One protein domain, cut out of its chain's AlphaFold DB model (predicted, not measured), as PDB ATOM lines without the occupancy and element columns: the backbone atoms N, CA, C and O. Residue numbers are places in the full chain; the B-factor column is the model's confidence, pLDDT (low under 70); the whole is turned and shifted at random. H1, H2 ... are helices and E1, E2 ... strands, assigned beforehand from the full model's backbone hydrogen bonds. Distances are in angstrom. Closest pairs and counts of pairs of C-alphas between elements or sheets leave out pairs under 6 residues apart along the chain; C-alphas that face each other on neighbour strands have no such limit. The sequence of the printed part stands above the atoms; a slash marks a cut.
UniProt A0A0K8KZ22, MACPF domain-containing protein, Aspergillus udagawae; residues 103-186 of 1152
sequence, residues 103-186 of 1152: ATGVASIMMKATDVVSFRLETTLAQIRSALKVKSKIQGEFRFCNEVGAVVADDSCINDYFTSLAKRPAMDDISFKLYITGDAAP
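Overview. This is residues 103 to 186 of the 1152 residues of the protein "MACPF domain-containing protein" of Aspergillus udagawae (UniProt A0A0K8KZ22). A long strand, E3, runs through the middle of the body, with the short strand E2 paired near its last residues. Near this small two-stranded sheet are the helices H2, toward E2, and H3, toward E3, with H1 beyond H3 and meeting it at about a right angle, while a second long strand, E1, passes near E3 and crosses H2 and pairs with no named strand. The printed part has 84 residues, with named elements in the order E1, H1, H2, E2, H3, E3; the sheet, E2 - E3, is antiparallel, and the class is mixed, helices and strands. It is compact, with a radius of gyration of the C-alphas of 12.6 A and spans of 37 by 28 by 24 A.

Along the chain. E3, residues 175 to 182, is 23.7 A long and ends at C-alpha 182, (-76.288, -14.906, -25.653). E2 is residues 142 to 145. E1, residues 104 to 113, begins at C-alpha 104, (-62.941, -15.183, -26.435), and is 27.3 A long. H2, residues 125 to 135, is 15.1 A long; H1 is residues 116 to 122, and H3 is residues 158 to 163.

Arrangement. E2 and E3 are antiparallel neighbours at 123 degrees; N 143 and O 181 are 3.1 A apart, N 181 and O 143 2.9 A, within hydrogen-bond range. E1 and E3 are near each other, with 12 pairs of C-alphas within 10 A. The closest C-alphas of E1 and H2, those of Ile 109 and Leu 132, are 6.9 A apart. H1 and H3 touch, about perpendicular at 88 degrees; their closest C-alphas, those of Arg 120 and Ile 158, are 4.9 A apart. H2 and E3 are apart. In H1, H2 and H3 every O i to N i+4 pair is within hydrogen-bond range.

Size, cuts and confidence. The two C-alphas farthest apart, those of Thr 114 and Pro 186, are 40.0 A apart. The printed part has no cut. The links E2 to H3 and H3 to E3 are long. The mean pLDDT of the printed part is 71.6, and 29 residues are under 70, among them residues 133 to 141 and 182 to 186.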
ATOM      1  N   ALA A 103     -62.440 -19.647 -24.705       53.34
ATOM      2  CA  ALA A 103     -63.357 -18.519 -24.543       53.34
ATOM      3  C   ALA A 103     -62.723 -17.197 -25.021       53.34
ATOM      4  O   ALA A 103     -61.605 -16.850 -24.628       53.34
ATOM      5  N   THR A 104     -63.454 -16.420 -25.822       60.34
ATOM      6  CA  THR A 104     -62.941 -15.183 -26.435       60.34
ATOM      7  C   THR A 104     -63.154 -13.984 -25.514       60.34
ATOM      8  O   THR A 104     -64.270 -13.737 -25.056       60.34
ATOM      9  N   GLY A 105     -62.100 -13.203 -25.254       64.75
ATOM     10  CA  GLY A 105     -62.199 -11.951 -24.493       64.75
ATOM     11  C   GLY A 105     -62.942 -10.868 -25.282       64.75
ATOM     12  O   GLY A 105     -62.549 -10.545 -26.398       64.75
ATOM     13  N   VAL A 106     -64.007 -10.305 -24.704       66.44
ATOM     14  CA  VAL A 106     -64.909  -9.338 -25.363       66.44
ATOM     15  C   VAL A 106     -64.669  -7.905 -24.895       66.44
ATOM     16  O   VAL A 106     -64.727  -6.975 -25.696       66.44
ATOM     17  N   ALA A 107     -64.421  -7.700 -23.600       74.31
ATOM     18  CA  ALA A 107     -64.240  -6.370 -23.022       74.31
ATOM     19  C   ALA A 107     -63.430  -6.417 -21.723       74.31
ATOM     20  O   ALA A 107     -63.389  -7.439 -21.042       74.31
ATOM     21  N   SER A 108     -62.856  -5.278 -21.336       76.12
ATOM     22  CA  SER A 108     -62.325  -5.062 -19.989       76.12
ATOM     23  C   SER A 108     -62.679  -3.655 -19.507       76.12
ATOM     24  O   SER A 108     -62.651  -2.706 -20.292       76.12
ATOM     25  N   ILE A 109     -63.045  -3.517 -18.233       79.06
ATOM     26  CA  ILE A 109     -63.398  -2.237 -17.610       79.06
ATOM     27  C   ILE A 109     -62.692  -2.049 -16.268       79.06
ATOM     28  O   ILE A 109     -62.540  -2.981 -15.483       79.06
ATOM     29  N   MET A 110     -62.319  -0.802 -15.982       76.12
ATOM     30  CA  MET A 110     -61.826  -0.396 -14.666       76.12
ATOM     31  C   MET A 110     -62.952   0.205 -13.814       76.12
ATOM     32  O   MET A 110     -63.666   1.124 -14.249       76.12
ATOM     33  N   MET A 111     -63.080  -0.300 -12.589       76.75
ATOM     34  CA  MET A 111     -63.984   0.159 -11.528       76.75
ATOM     35  C   MET A 111     -63.163   0.598 -10.306       76.75
ATOM     36  O   MET A 111     -61.970   0.313 -10.226       76.75
ATOM     37  N   LYS A 112     -63.764   1.347  -9.376       77.94
ATOM     38  CA  LYS A 112     -63.071   1.916  -8.210       77.94
ATOM     39  C   LYS A 112     -63.875   1.687  -6.936       77.94
ATOM     40  O   LYS A 112     -65.077   1.924  -6.950       77.94
ATOM     41  N   ALA A 113     -63.200   1.288  -5.862       75.19
ATOM     42  CA  ALA A 113     -63.779   1.107  -4.530       75.19
ATOM     43  C   ALA A 113     -62.734   1.400  -3.438       75.19
ATOM     44  O   ALA A 113     -61.562   1.639  -3.738       75.19
ATOM     45  N   THR A 114     -63.153   1.417  -2.174       73.38
ATOM     46  CA  THR A 114     -62.275   1.632  -1.011       73.38
ATOM     47  C   THR A 114     -61.263   0.508  -0.818       73.38
ATOM     48  O   THR A 114     -60.114   0.777  -0.469       73.38
ATOM     49  N   ASP A 115     -61.688  -0.728  -1.066       76.75
ATOM     50  CA  ASP A 115     -60.967  -1.959  -0.764       76.75
ATOM     51  C   ASP A 115     -61.579  -3.161  -1.512       76.75
ATOM     52  O   ASP A 115     -62.659  -3.080  -2.103       76.75
ATOM     53  N   VAL A 116     -60.863  -4.285  -1.467       74.69
ATOM     54  CA  VAL A 116     -61.228  -5.580  -2.067       74.69
ATOM     55  C   VAL A 116     -62.545  -6.155  -1.534       74.69
ATOM     56  O   VAL A 116     -63.299  -6.755  -2.302       74.69
ATOM     57  N   VAL A 117     -62.812  -6.030  -0.232       76.38
ATOM     58  CA  VAL A 117     -63.886  -6.770   0.445       76.38
ATOM     59  C   VAL A 117     -65.228  -6.119   0.143       76.38
ATOM     60  O   VAL A 117     -66.126  -6.799  -0.357       76.38
ATOM     61  N   SER A 118     -65.326  -4.798   0.315       76.44
ATOM     62  CA  SER A 118     -66.485  -4.023  -0.138       76.44
ATOM     63  C   SER A 118     -66.703  -4.177  -1.644       76.44
ATOM     64  O   SER A 118     -67.830  -4.416  -2.071       76.44
ATOM     65  N   PHE A 119     -65.646  -4.166  -2.474       80.12
ATOM     66  CA  PHE A 119     -65.827  -4.390  -3.915       80.12
ATOM     67  C   PHE A 119     -66.455  -5.756  -4.230       80.12
ATOM     68  O   PHE A 119     -67.355  -5.822  -5.067       80.12
ATOM     69  N   ARG A 120     -66.028  -6.842  -3.569       78.50
ATOM     70  CA  ARG A 120     -66.558  -8.190  -3.839       78.50
ATOM     71  C   ARG A 120     -67.954  -8.449  -3.271       78.50
ATOM     72  O   ARG A 120     -68.691  -9.217  -3.886       78.50
ATOM     73  N   LEU A 121     -68.292  -7.866  -2.119       78.88
ATOM     74  CA  LEU A 121     -69.560  -8.119  -1.422       78.88
ATOM     75  C   LEU A 121     -70.677  -7.140  -1.811       78.88
ATOM     76  O   LEU A 121     -71.840  -7.530  -1.823       78.88
ATOM     77  N   GLU A 122     -70.351  -5.888  -2.148       78.94
ATOM     78  CA  GLU A 122     -71.348  -4.832  -2.401       78.94
ATOM     79  C   GLU A 122     -71.591  -4.573  -3.901       78.94
ATOM     80  O   GLU A 122     -72.651  -4.071  -4.283       78.94
ATOM     81  N   THR A 123     -70.641  -4.932  -4.778       80.44
ATOM     82  CA  THR A 123     -70.819  -4.792  -6.235       80.44
ATOM     83  C   THR A 123     -71.603  -5.981  -6.790       80.44
ATOM     84  O   THR A 123     -71.149  -7.125  -6.706       80.44
ATOM     85  N   THR A 124     -72.750  -5.715  -7.419       86.06
ATOM     86  CA  THR A 124     -73.578  -6.741  -8.079       86.06
ATOM     87  C   THR A 124     -73.307  -6.843  -9.577       86.06
ATOM     88  O   THR A 124     -72.851  -5.890 -10.221       86.06
ATOM     89  N   LEU A 125     -73.630  -7.995 -10.168       82.56
ATOM     90  CA  LEU A 125     -73.488  -8.225 -11.608       82.56
ATOM     91  C   LEU A 125     -74.267  -7.190 -12.451       82.56
ATOM     92  O   LEU A 125     -73.742  -6.706 -13.456       82.56
ATOM     93  N   ALA A 126     -75.443  -6.736 -12.007       78.94
ATOM     94  CA  ALA A 126     -76.218  -5.665 -12.644       78.94
ATOM     95  C   ALA A 126     -75.462  -4.318 -12.723       78.94
ATOM     96  O   ALA A 126     -75.549  -3.600 -13.730       78.94
ATOM     97  N   GLN A 127     -74.674  -3.969 -11.699       80.44
ATOM     98  CA  GLN A 127     -73.831  -2.765 -11.719       80.44
ATOM     99  C   GLN A 127     -72.695  -2.906 -12.746       80.44
ATOM    100  O   GLN A 127     -72.397  -1.962 -13.482       80.44
ATOM    101  N   ILE A 128     -72.113  -4.104 -12.866       81.06
ATOM    102  CA  ILE A 128     -71.087  -4.418 -13.870       81.06
ATOM    103  C   ILE A 128     -71.685  -4.382 -15.285       81.06
ATOM    104  O   ILE A 128     -71.115  -3.738 -16.164       81.06
ATOM    105  N   ARG A 129     -72.865  -4.985 -15.506       79.81
ATOM    106  CA  ARG A 129     -73.624  -4.915 -16.772       79.81
ATOM    107  C   ARG A 129     -73.835  -3.464 -17.209       79.81
ATOM    108  O   ARG A 129     -73.606  -3.123 -18.369       79.81
ATOM    109  N   SER A 130     -74.210  -2.603 -16.265       80.00
ATOM    110  CA  SER A 130     -74.404  -1.167 -16.490       80.00
ATOM    111  C   SER A 130     -73.091  -0.464 -16.859       80.00
ATOM    112  O   SER A 130     -73.038   0.282 -17.839       80.00
ATOM    113  N   ALA A 131     -71.998  -0.751 -16.145       76.19
ATOM    114  CA  ALA A 131     -70.676  -0.201 -16.445       76.19
ATOM    115  C   ALA A 131     -70.126  -0.660 -17.813       76.19
ATOM    116  O   ALA A 131     -69.497   0.140 -18.509       76.19
ATOM    117  N   LEU A 132     -70.396  -1.902 -18.228       73.69
ATOM    118  CA  LEU A 132     -70.054  -2.442 -19.551       73.69
ATOM    119  C   LEU A 132     -70.850  -1.750 -20.667       73.69
ATOM    120  O   LEU A 132     -70.247  -1.246 -21.618       73.69
ATOM    121  N   LYS A 133     -72.186  -1.651 -20.531       69.75
ATOM    122  CA  LYS A 133     -73.056  -0.950 -21.498       69.75
ATOM    123  C   LYS A 133     -72.601   0.509 -21.711       69.75
ATOM    124  O   LYS A 133     -72.610   0.981 -22.844       69.75
ATOM    125  N   VAL A 134     -72.134   1.198 -20.661       68.75
ATOM    126  CA  VAL A 134     -71.636   2.589 -20.749       68.75
ATOM    127  C   VAL A 134     -70.199   2.699 -21.284       68.75
ATOM    128  O   VAL A 134     -69.933   3.574 -22.108       68.75
ATOM    129  N   LYS A 135     -69.248   1.871 -20.821       60.88
ATOM    130  CA  LYS A 135     -67.811   2.072 -21.107       60.88
ATOM    131  C   LYS A 135     -67.265   1.290 -22.302       60.88
ATOM    132  O   LYS A 135     -66.356   1.790 -22.956       60.88
ATOM    133  N   SER A 136     -67.750   0.074 -22.568       58.41
ATOM    134  CA  SER A 136     -67.072  -0.870 -23.477       58.41
ATOM    135  C   SER A 136     -67.822  -1.179 -24.776       58.41
ATOM    136  O   SER A 136     -67.410  -2.078 -25.503       58.41
ATOM    137  N   LYS A 137     -68.898  -0.442 -25.091       55.62
ATOM    138  CA  LYS A 137     -69.660  -0.532 -26.359       55.62
ATOM    139  C   LYS A 137     -70.108  -1.954 -26.765       55.62
ATOM    140  O   LYS A 137     -70.282  -2.216 -27.953       55.62
ATOM    141  N   ILE A 138     -70.336  -2.862 -25.811       61.66
ATOM    142  CA  ILE A 138     -70.938  -4.169 -26.121       61.66
ATOM    143  C   ILE A 138     -72.365  -3.918 -26.625       61.66
ATOM    144  O   ILE A 138     -73.209  -3.431 -25.875       61.66
ATOM    145  N   GLN A 139     -72.615  -4.229 -27.896       54.12
ATOM    146  CA  GLN A 139     -73.948  -4.200 -28.495       54.12
ATOM    147  C   GLN A 139     -74.599  -5.584 -28.374       54.12
ATOM    148  O   GLN A 139     -73.936  -6.604 -28.570       54.12
ATOM    149  N   GLY A 140     -75.893  -5.603 -28.049       57.41
ATOM    150  CA  GLY A 140     -76.678  -6.814 -27.788       57.41
ATOM    151  C   GLY A 140     -77.038  -7.014 -26.309       57.41
ATOM    152  O   GLY A 140     -76.398  -6.467 -25.407       57.41
ATOM    153  N   GLU A 141     -78.088  -7.797 -26.072       62.38
ATOM    154  CA  GLU A 141     -78.445  -8.322 -24.750       62.38
ATOM    155  C   GLU A 141     -77.594  -9.573 -24.453       62.38
ATOM    156  O   GLU A 141     -77.218 -10.312 -25.363       62.38
ATOM    157  N   PHE A 142     -77.249  -9.798 -23.187       75.44
ATOM    158  CA  PHE A 142     -76.447 -10.941 -22.745       75.44
ATOM    159  C   PHE A 142     -76.785 -11.291 -21.296       75.44
ATOM    160  O   PHE A 142     -77.281 -10.435 -20.562       75.44
ATOM    161  N   ARG A 143     -76.467 -12.508 -20.846       76.06
ATOM    162  CA  ARG A 143     -76.503 -12.877 -19.418       76.06
ATOM    163  C   ARG A 143     -75.122 -13.294 -18.940       76.06
ATOM    164  O   ARG A 143     -74.334 -13.812 -19.728       76.06
ATOM    165  N   PHE A 144     -74.834 -13.079 -17.659       81.25
ATOM    166  CA  PHE A 144     -73.660 -13.676 -17.027       81.25
ATOM    167  C   PHE A 144     -73.880 -15.171 -16.818       81.25
ATOM    168  O   PHE A 144     -74.992 -15.614 -16.529       81.25
ATOM    169  N   CYS A 145     -72.810 -15.941 -16.946       78.25
ATOM    170  CA  CYS A 145     -72.813 -17.378 -16.733       78.25
ATOM    171  C   CYS A 145     -71.502 -17.830 -16.082       78.25
ATOM    172  O   CYS A 145     -70.520 -17.088 -16.080       78.25
ATOM    173  N   ASN A 146     -71.470 -19.043 -15.536       79.38
ATOM    174  CA  ASN A 146     -70.220 -19.663 -15.099       79.38
ATOM    175  C   ASN A 146     -69.426 -20.244 -16.290       79.38
ATOM    176  O   ASN A 146     -69.821 -20.119 -17.450       79.38
ATOM    177  N   GLU A 147     -68.303 -20.907 -16.001       71.69
ATOM    178  CA  GLU A 147     -67.364 -21.448 -17.007       71.69
ATOM    179  C   GLU A 147     -67.971 -22.569 -17.879       71.69
ATOM    180  O   GLU A 147     -67.394 -22.934 -18.899       71.69
ATOM    181  N   VAL A 148     -69.139 -23.095 -17.488       63.78
ATOM    182  CA  VAL A 148     -69.886 -24.176 -18.161       63.78
ATOM    183  C   VAL A 148     -71.152 -23.635 -18.859       63.78
ATOM    184  O   VAL A 148     -71.939 -24.396 -19.409       63.78
ATOM    185  N   GLY A 149     -71.374 -22.315 -18.846       62.50
ATOM    186  CA  GLY A 149     -72.516 -21.666 -19.501       62.50
ATOM    187  C   GLY A 149     -73.802 -21.586 -18.669       62.50
ATOM    188  O   GLY A 149     -74.779 -21.003 -19.135       62.50
ATOM    189  N   ALA A 150     -73.818 -22.085 -17.427       69.38
ATOM    190  CA  ALA A 150     -74.982 -21.958 -16.549       69.38
ATOM    191  C   ALA A 150     -75.173 -20.495 -16.105       69.38
ATOM    192  O   ALA A 150     -74.242 -19.876 -15.586       69.38
ATOM    193  N   VAL A 151     -76.369 -19.940 -16.326       75.06
ATOM    194  CA  VAL A 151     -76.691 -18.523 -16.080       75.06
ATOM    195  C   VAL A 151     -76.687 -18.189 -14.584       75.06
ATOM    196  O   VAL A 151     -77.253 -18.925 -13.778       75.06
ATOM    197  N   VAL A 152     -76.098 -17.044 -14.227       76.69
ATOM    198  CA  VAL A 152     -76.091 -16.485 -12.863       76.69
ATOM    199  C   VAL A 152     -76.984 -15.240 -12.815       76.69
ATOM    200  O   VAL A 152     -77.043 -14.476 -13.781       76.69
ATOM    201  N   ALA A 153     -77.706 -15.049 -11.707       75.12
ATOM    202  CA  ALA A 153     -78.657 -13.955 -11.540       75.12
ATOM    203  C   ALA A 153     -77.961 -12.595 -11.322       75.12
ATOM    204  O   ALA A 153     -76.922 -12.497 -10.674       75.12
ATOM    205  N   ASP A 154     -78.541 -11.534 -11.887       73.62
ATOM    206  CA  ASP A 154     -77.928 -10.198 -11.987       73.62
ATOM    207  C   ASP A 154     -77.808  -9.451 -10.640       73.62
ATOM    208  O   ASP A 154     -77.023  -8.510 -10.503       73.62
ATOM    209  N   ASP A 155     -78.590  -9.865  -9.648       78.19
ATOM    210  CA  ASP A 155     -78.589  -9.381  -8.267       78.19
ATOM    211  C   ASP A 155     -77.452  -9.969  -7.414       78.19
ATOM    212  O   ASP A 155     -77.085  -9.376  -6.400       78.19
ATOM    213  N   SER A 156     -76.850 -11.083  -7.844       80.31
ATOM    214  CA  SER A 156     -75.728 -11.727  -7.154       80.31
ATOM    215  C   SER A 156     -74.515 -10.793  -7.049       80.31
ATOM    216  O   SER A 156     -74.170 -10.087  -8.007       80.31
ATOM    217  N   CYS A 157     -73.826 -10.807  -5.901       82.56
ATOM    218  CA  CYS A 157     -72.567 -10.077  -5.754       82.56
ATOM    219  C   CYS A 157     -71.404 -10.806  -6.455       82.56
ATOM    220  O   CYS A 157     -71.482 -11.997  -6.774       82.56
ATOM    221  N   ILE A 158     -70.295 -10.096  -6.687       80.69
ATOM    222  CA  ILE A 158     -69.081 -10.670  -7.297       80.69
ATOM    223  C   ILE A 158     -68.582 -11.898  -6.516       80.69
ATOM    224  O   ILE A 158     -68.151 -12.881  -7.123       80.69
ATOM    225  N   ASN A 159     -68.643 -11.864  -5.181       81.44
ATOM    226  CA  ASN A 159     -68.223 -12.984  -4.343       81.44
ATOM    227  C   ASN A 159     -69.079 -14.238  -4.582       81.44
ATOM    228  O   ASN A 159     -68.525 -15.324  -4.756       81.44
ATOM    229  N   ASP A 160     -70.404 -14.088  -4.650       79.31
ATOM    230  CA  ASP A 160     -71.336 -15.200  -4.871       79.31
ATOM    231  C   ASP A 160     -71.157 -15.793  -6.268       79.31
ATOM    232  O   ASP A 160     -71.042 -17.012  -6.410       79.31
ATOM    233  N   TYR A 161     -70.997 -14.944  -7.289       80.06
ATOM    234  CA  TYR A 161     -70.634 -15.379  -8.638       80.06
ATOM    235  C   TYR A 161     -69.347 -16.226  -8.631       80.06
ATOM    236  O   TYR A 161     -69.323 -17.312  -9.216       80.06
ATOM    237  N   PHE A 162     -68.298 -15.812  -7.906       79.94
ATOM    238  CA  PHE A 162     -67.074 -16.614  -7.778       79.94
ATOM    239  C   PHE A 162     -67.276 -17.947  -7.052       79.94
ATOM    240  O   PHE A 162     -66.489 -18.866  -7.280       79.94
ATOM    241  N   THR A 163     -68.320 -18.118  -6.230       76.69
ATOM    242  CA  THR A 163     -68.607 -19.434  -5.636       76.69
ATOM    243  C   THR A 163     -69.022 -20.485  -6.672       76.69
ATOM    244  O   THR A 163     -68.796 -21.671  -6.414       76.69
ATOM    245  N   SER A 164     -69.541 -20.048  -7.831       67.94
ATOM    246  CA  SER A 164     -70.016 -20.879  -8.953       67.94
ATOM    247  C   SER A 164     -68.940 -21.275  -9.980       67.94
ATOM    248  O   SER A 164     -69.224 -22.053 -10.895       67.94
ATOM    249  N   LEU A 165     -67.715 -20.747  -9.848       73.88
ATOM    250  CA  LEU A 165     -66.575 -21.080 -10.711       73.88
ATOM    251  C   LEU A 165     -65.829 -22.314 -10.190       73.88
ATOM    252  O   LEU A 165     -65.689 -22.496  -8.977       73.88
ATOM    253  N   ALA A 166     -65.273 -23.121 -11.100       65.44
ATOM    254  CA  ALA A 166     -64.534 -24.332 -10.735       65.44
ATOM    255  C   ALA A 166     -63.222 -24.016  -9.991       65.44
ATOM    256  O   ALA A 166     -62.766 -24.804  -9.160       65.44
ATOM    257  N   LYS A 167     -62.632 -22.839 -10.245       69.50
ATOM    258  CA  LYS A 167     -61.458 -22.325  -9.530       69.50
ATOM    259  C   LYS A 167     -61.716 -20.908  -9.012       69.50
ATOM    260  O   LYS A 167     -61.763 -19.951  -9.779       69.50
ATOM    261  N   ARG A 168     -61.864 -20.772  -7.691       67.44
ATOM    262  CA  ARG A 168     -62.166 -19.491  -7.028       67.44
ATOM    263  C   ARG A 168     -60.940 -18.554  -7.032       67.44
ATOM    264  O   ARG A 168     -59.866 -19.014  -6.639       67.44
ATOM    265  N   PRO A 169     -61.070 -17.268  -7.422       67.81
ATOM    266  CA  PRO A 169     -59.998 -16.274  -7.288       67.81
ATOM    267  C   PRO A 169     -59.634 -16.028  -5.818       67.81
ATOM    268  O   PRO A 169     -60.531 -15.895  -4.975       67.81
ATOM    269  N   ALA A 170     -58.340 -15.918  -5.512       68.75
ATOM    270  CA  ALA A 170     -57.859 -15.620  -4.161       68.75
ATOM    271  C   ALA A 170     -58.387 -14.247  -3.725       68.75
ATOM    272  O   ALA A 170     -58.537 -13.373  -4.572       68.75
ATOM    273  N   MET A 171     -58.707 -14.042  -2.439       61.22
ATOM    274  CA  MET A 171     -59.395 -12.814  -1.988       61.22
ATOM    275  C   MET A 171     -58.690 -11.533  -2.458       61.22
ATOM    276  O   MET A 171     -59.347 -10.640  -2.983       61.22
ATOM    277  N   ASP A 172     -57.361 -11.503  -2.379       65.75
ATOM    278  CA  ASP A 172     -56.533 -10.329  -2.678       65.75
ATOM    279  C   ASP A 172     -56.403  -9.990  -4.180       65.75
ATOM    280  O   ASP A 172     -55.820  -8.959  -4.522       65.75
ATOM    281  N   ASP A 173     -56.933 -10.821  -5.092       73.44
ATOM    282  CA  ASP A 173     -56.896 -10.544  -6.535       73.44
ATOM    283  C   ASP A 173     -57.626  -9.226  -6.863       73.44
ATOM    284  O   ASP A 173     -58.786  -9.041  -6.490       73.44
ATOM    285  N   ILE A 174     -56.961  -8.340  -7.617       72.69
ATOM    286  CA  ILE A 174     -57.500  -7.044  -8.091       72.69
ATOM    287  C   ILE A 174     -57.996  -7.073  -9.551       72.69
ATOM    288  O   ILE A 174     -58.445  -6.055 -10.093       72.69
ATOM    289  N   SER A 175     -57.892  -8.231 -10.208       74.31
ATOM    290  CA  SER A 175     -58.300  -8.453 -11.599       74.31
ATOM    291  C   SER A 175     -59.197  -9.679 -11.719       74.31
ATOM    292  O   SER A 175     -58.835 -10.760 -11.260       74.31
ATOM    293  N   PHE A 176     -60.340  -9.524 -12.380       78.81
ATOM    294  CA  PHE A 176     -61.441 -10.482 -12.357       78.81
ATOM    295  C   PHE A 176     -61.824 -10.953 -13.756       78.81
ATOM    296  O   PHE A 176     -61.776 -10.179 -14.714       78.81
ATOM    297  N   LYS A 177     -62.248 -12.217 -13.862       79.19
ATOM    298  CA  LYS A 177     -62.819 -12.797 -15.082       79.19
ATOM    299  C   LYS A 177     -64.299 -13.103 -14.871       79.19
ATOM    300  O   LYS A 177     -64.650 -13.750 -13.888       79.19
ATOM    301  N   LEU A 178     -65.138 -12.659 -15.802       80.38
ATOM    302  CA  LEU A 178     -66.561 -13.001 -15.880       80.38
ATOM    303  C   LEU A 178     -66.854 -13.642 -17.241       80.38
ATOM    304  O   LEU A 178     -66.247 -13.238 -18.236       80.38
ATOM    305  N   TYR A 179     -67.796 -14.582 -17.302       79.44
ATOM    306  CA  TYR A 179     -68.257 -15.172 -18.560       79.44
ATOM    307  C   TYR A 179     -69.674 -14.690 -18.893       79.44
ATOM    308  O   TYR A 179     -70.475 -14.408 -17.998       79.44
ATOM    309  N   ILE A 180     -69.967 -14.555 -20.187       79.81
ATOM    310  CA  ILE A 180     -71.290 -14.187 -20.702       79.81
ATOM    311  C   ILE A 180     -71.740 -15.120 -21.828       79.81
ATOM    312  O   ILE A 180     -70.928 -15.601 -22.624       79.81
ATOM    313  N   THR A 181     -73.057 -15.289 -21.927       73.81
ATOM    314  CA  THR A 181     -73.745 -16.019 -22.997       73.81
ATOM    315  C   THR A 181     -74.792 -15.136 -23.692       73.81
ATOM    316  O   THR A 181     -75.190 -14.090 -23.162       73.81
ATOM    317  N   GLY A 182     -75.195 -15.528 -24.903       63.22
ATOM    318  CA  GLY A 182     -76.288 -14.906 -25.653       63.22
ATOM    319  C   GLY A 182     -77.647 -15.193 -25.011       63.22
ATOM    320  O   GLY A 182     -77.828 -16.214 -24.349       63.22
ATOM    321  N   ASP A 183     -78.600 -14.275 -25.166       46.09
ATOM    322  CA  ASP A 183     -79.900 -14.369 -24.496       46.09
ATOM    323  C   ASP A 183     -80.956 -15.063 -25.377       46.09
ATOM    324  O   ASP A 183     -81.751 -14.417 -26.063       46.09
ATOM    325  N   ALA A 184     -80.952 -16.398 -25.361       37.69
ATOM    326  CA  ALA A 184     -82.050 -17.207 -25.884       37.69
ATOM    327  C   ALA A 184     -83.250 -17.127 -24.920       37.69
ATOM    328  O   ALA A 184     -83.408 -17.941 -24.008       37.69
ATOM    329  N   ALA A 185     -84.077 -16.094 -25.088       32.16
ATOM    330  CA  ALA A 185     -85.302 -15.928 -24.314       32.16
ATOM    331  C   ALA A 185     -86.309 -17.063 -24.615       32.16
ATOM    332  O   ALA A 185     -86.440 -17.459 -25.775       32.16
ATOM    333  N   PRO A 186     -87.053 -17.573 -23.612       35.94
ATOM    334  CA  PRO A 186     -88.099 -18.564 -23.853       35.94
ATOM    335  C   PRO A 186     -89.194 -17.967 -24.746       35.94
ATOM    336  O   PRO A 186     -89.643 -16.840 -24.519       35.94
TER     337      PRO A 186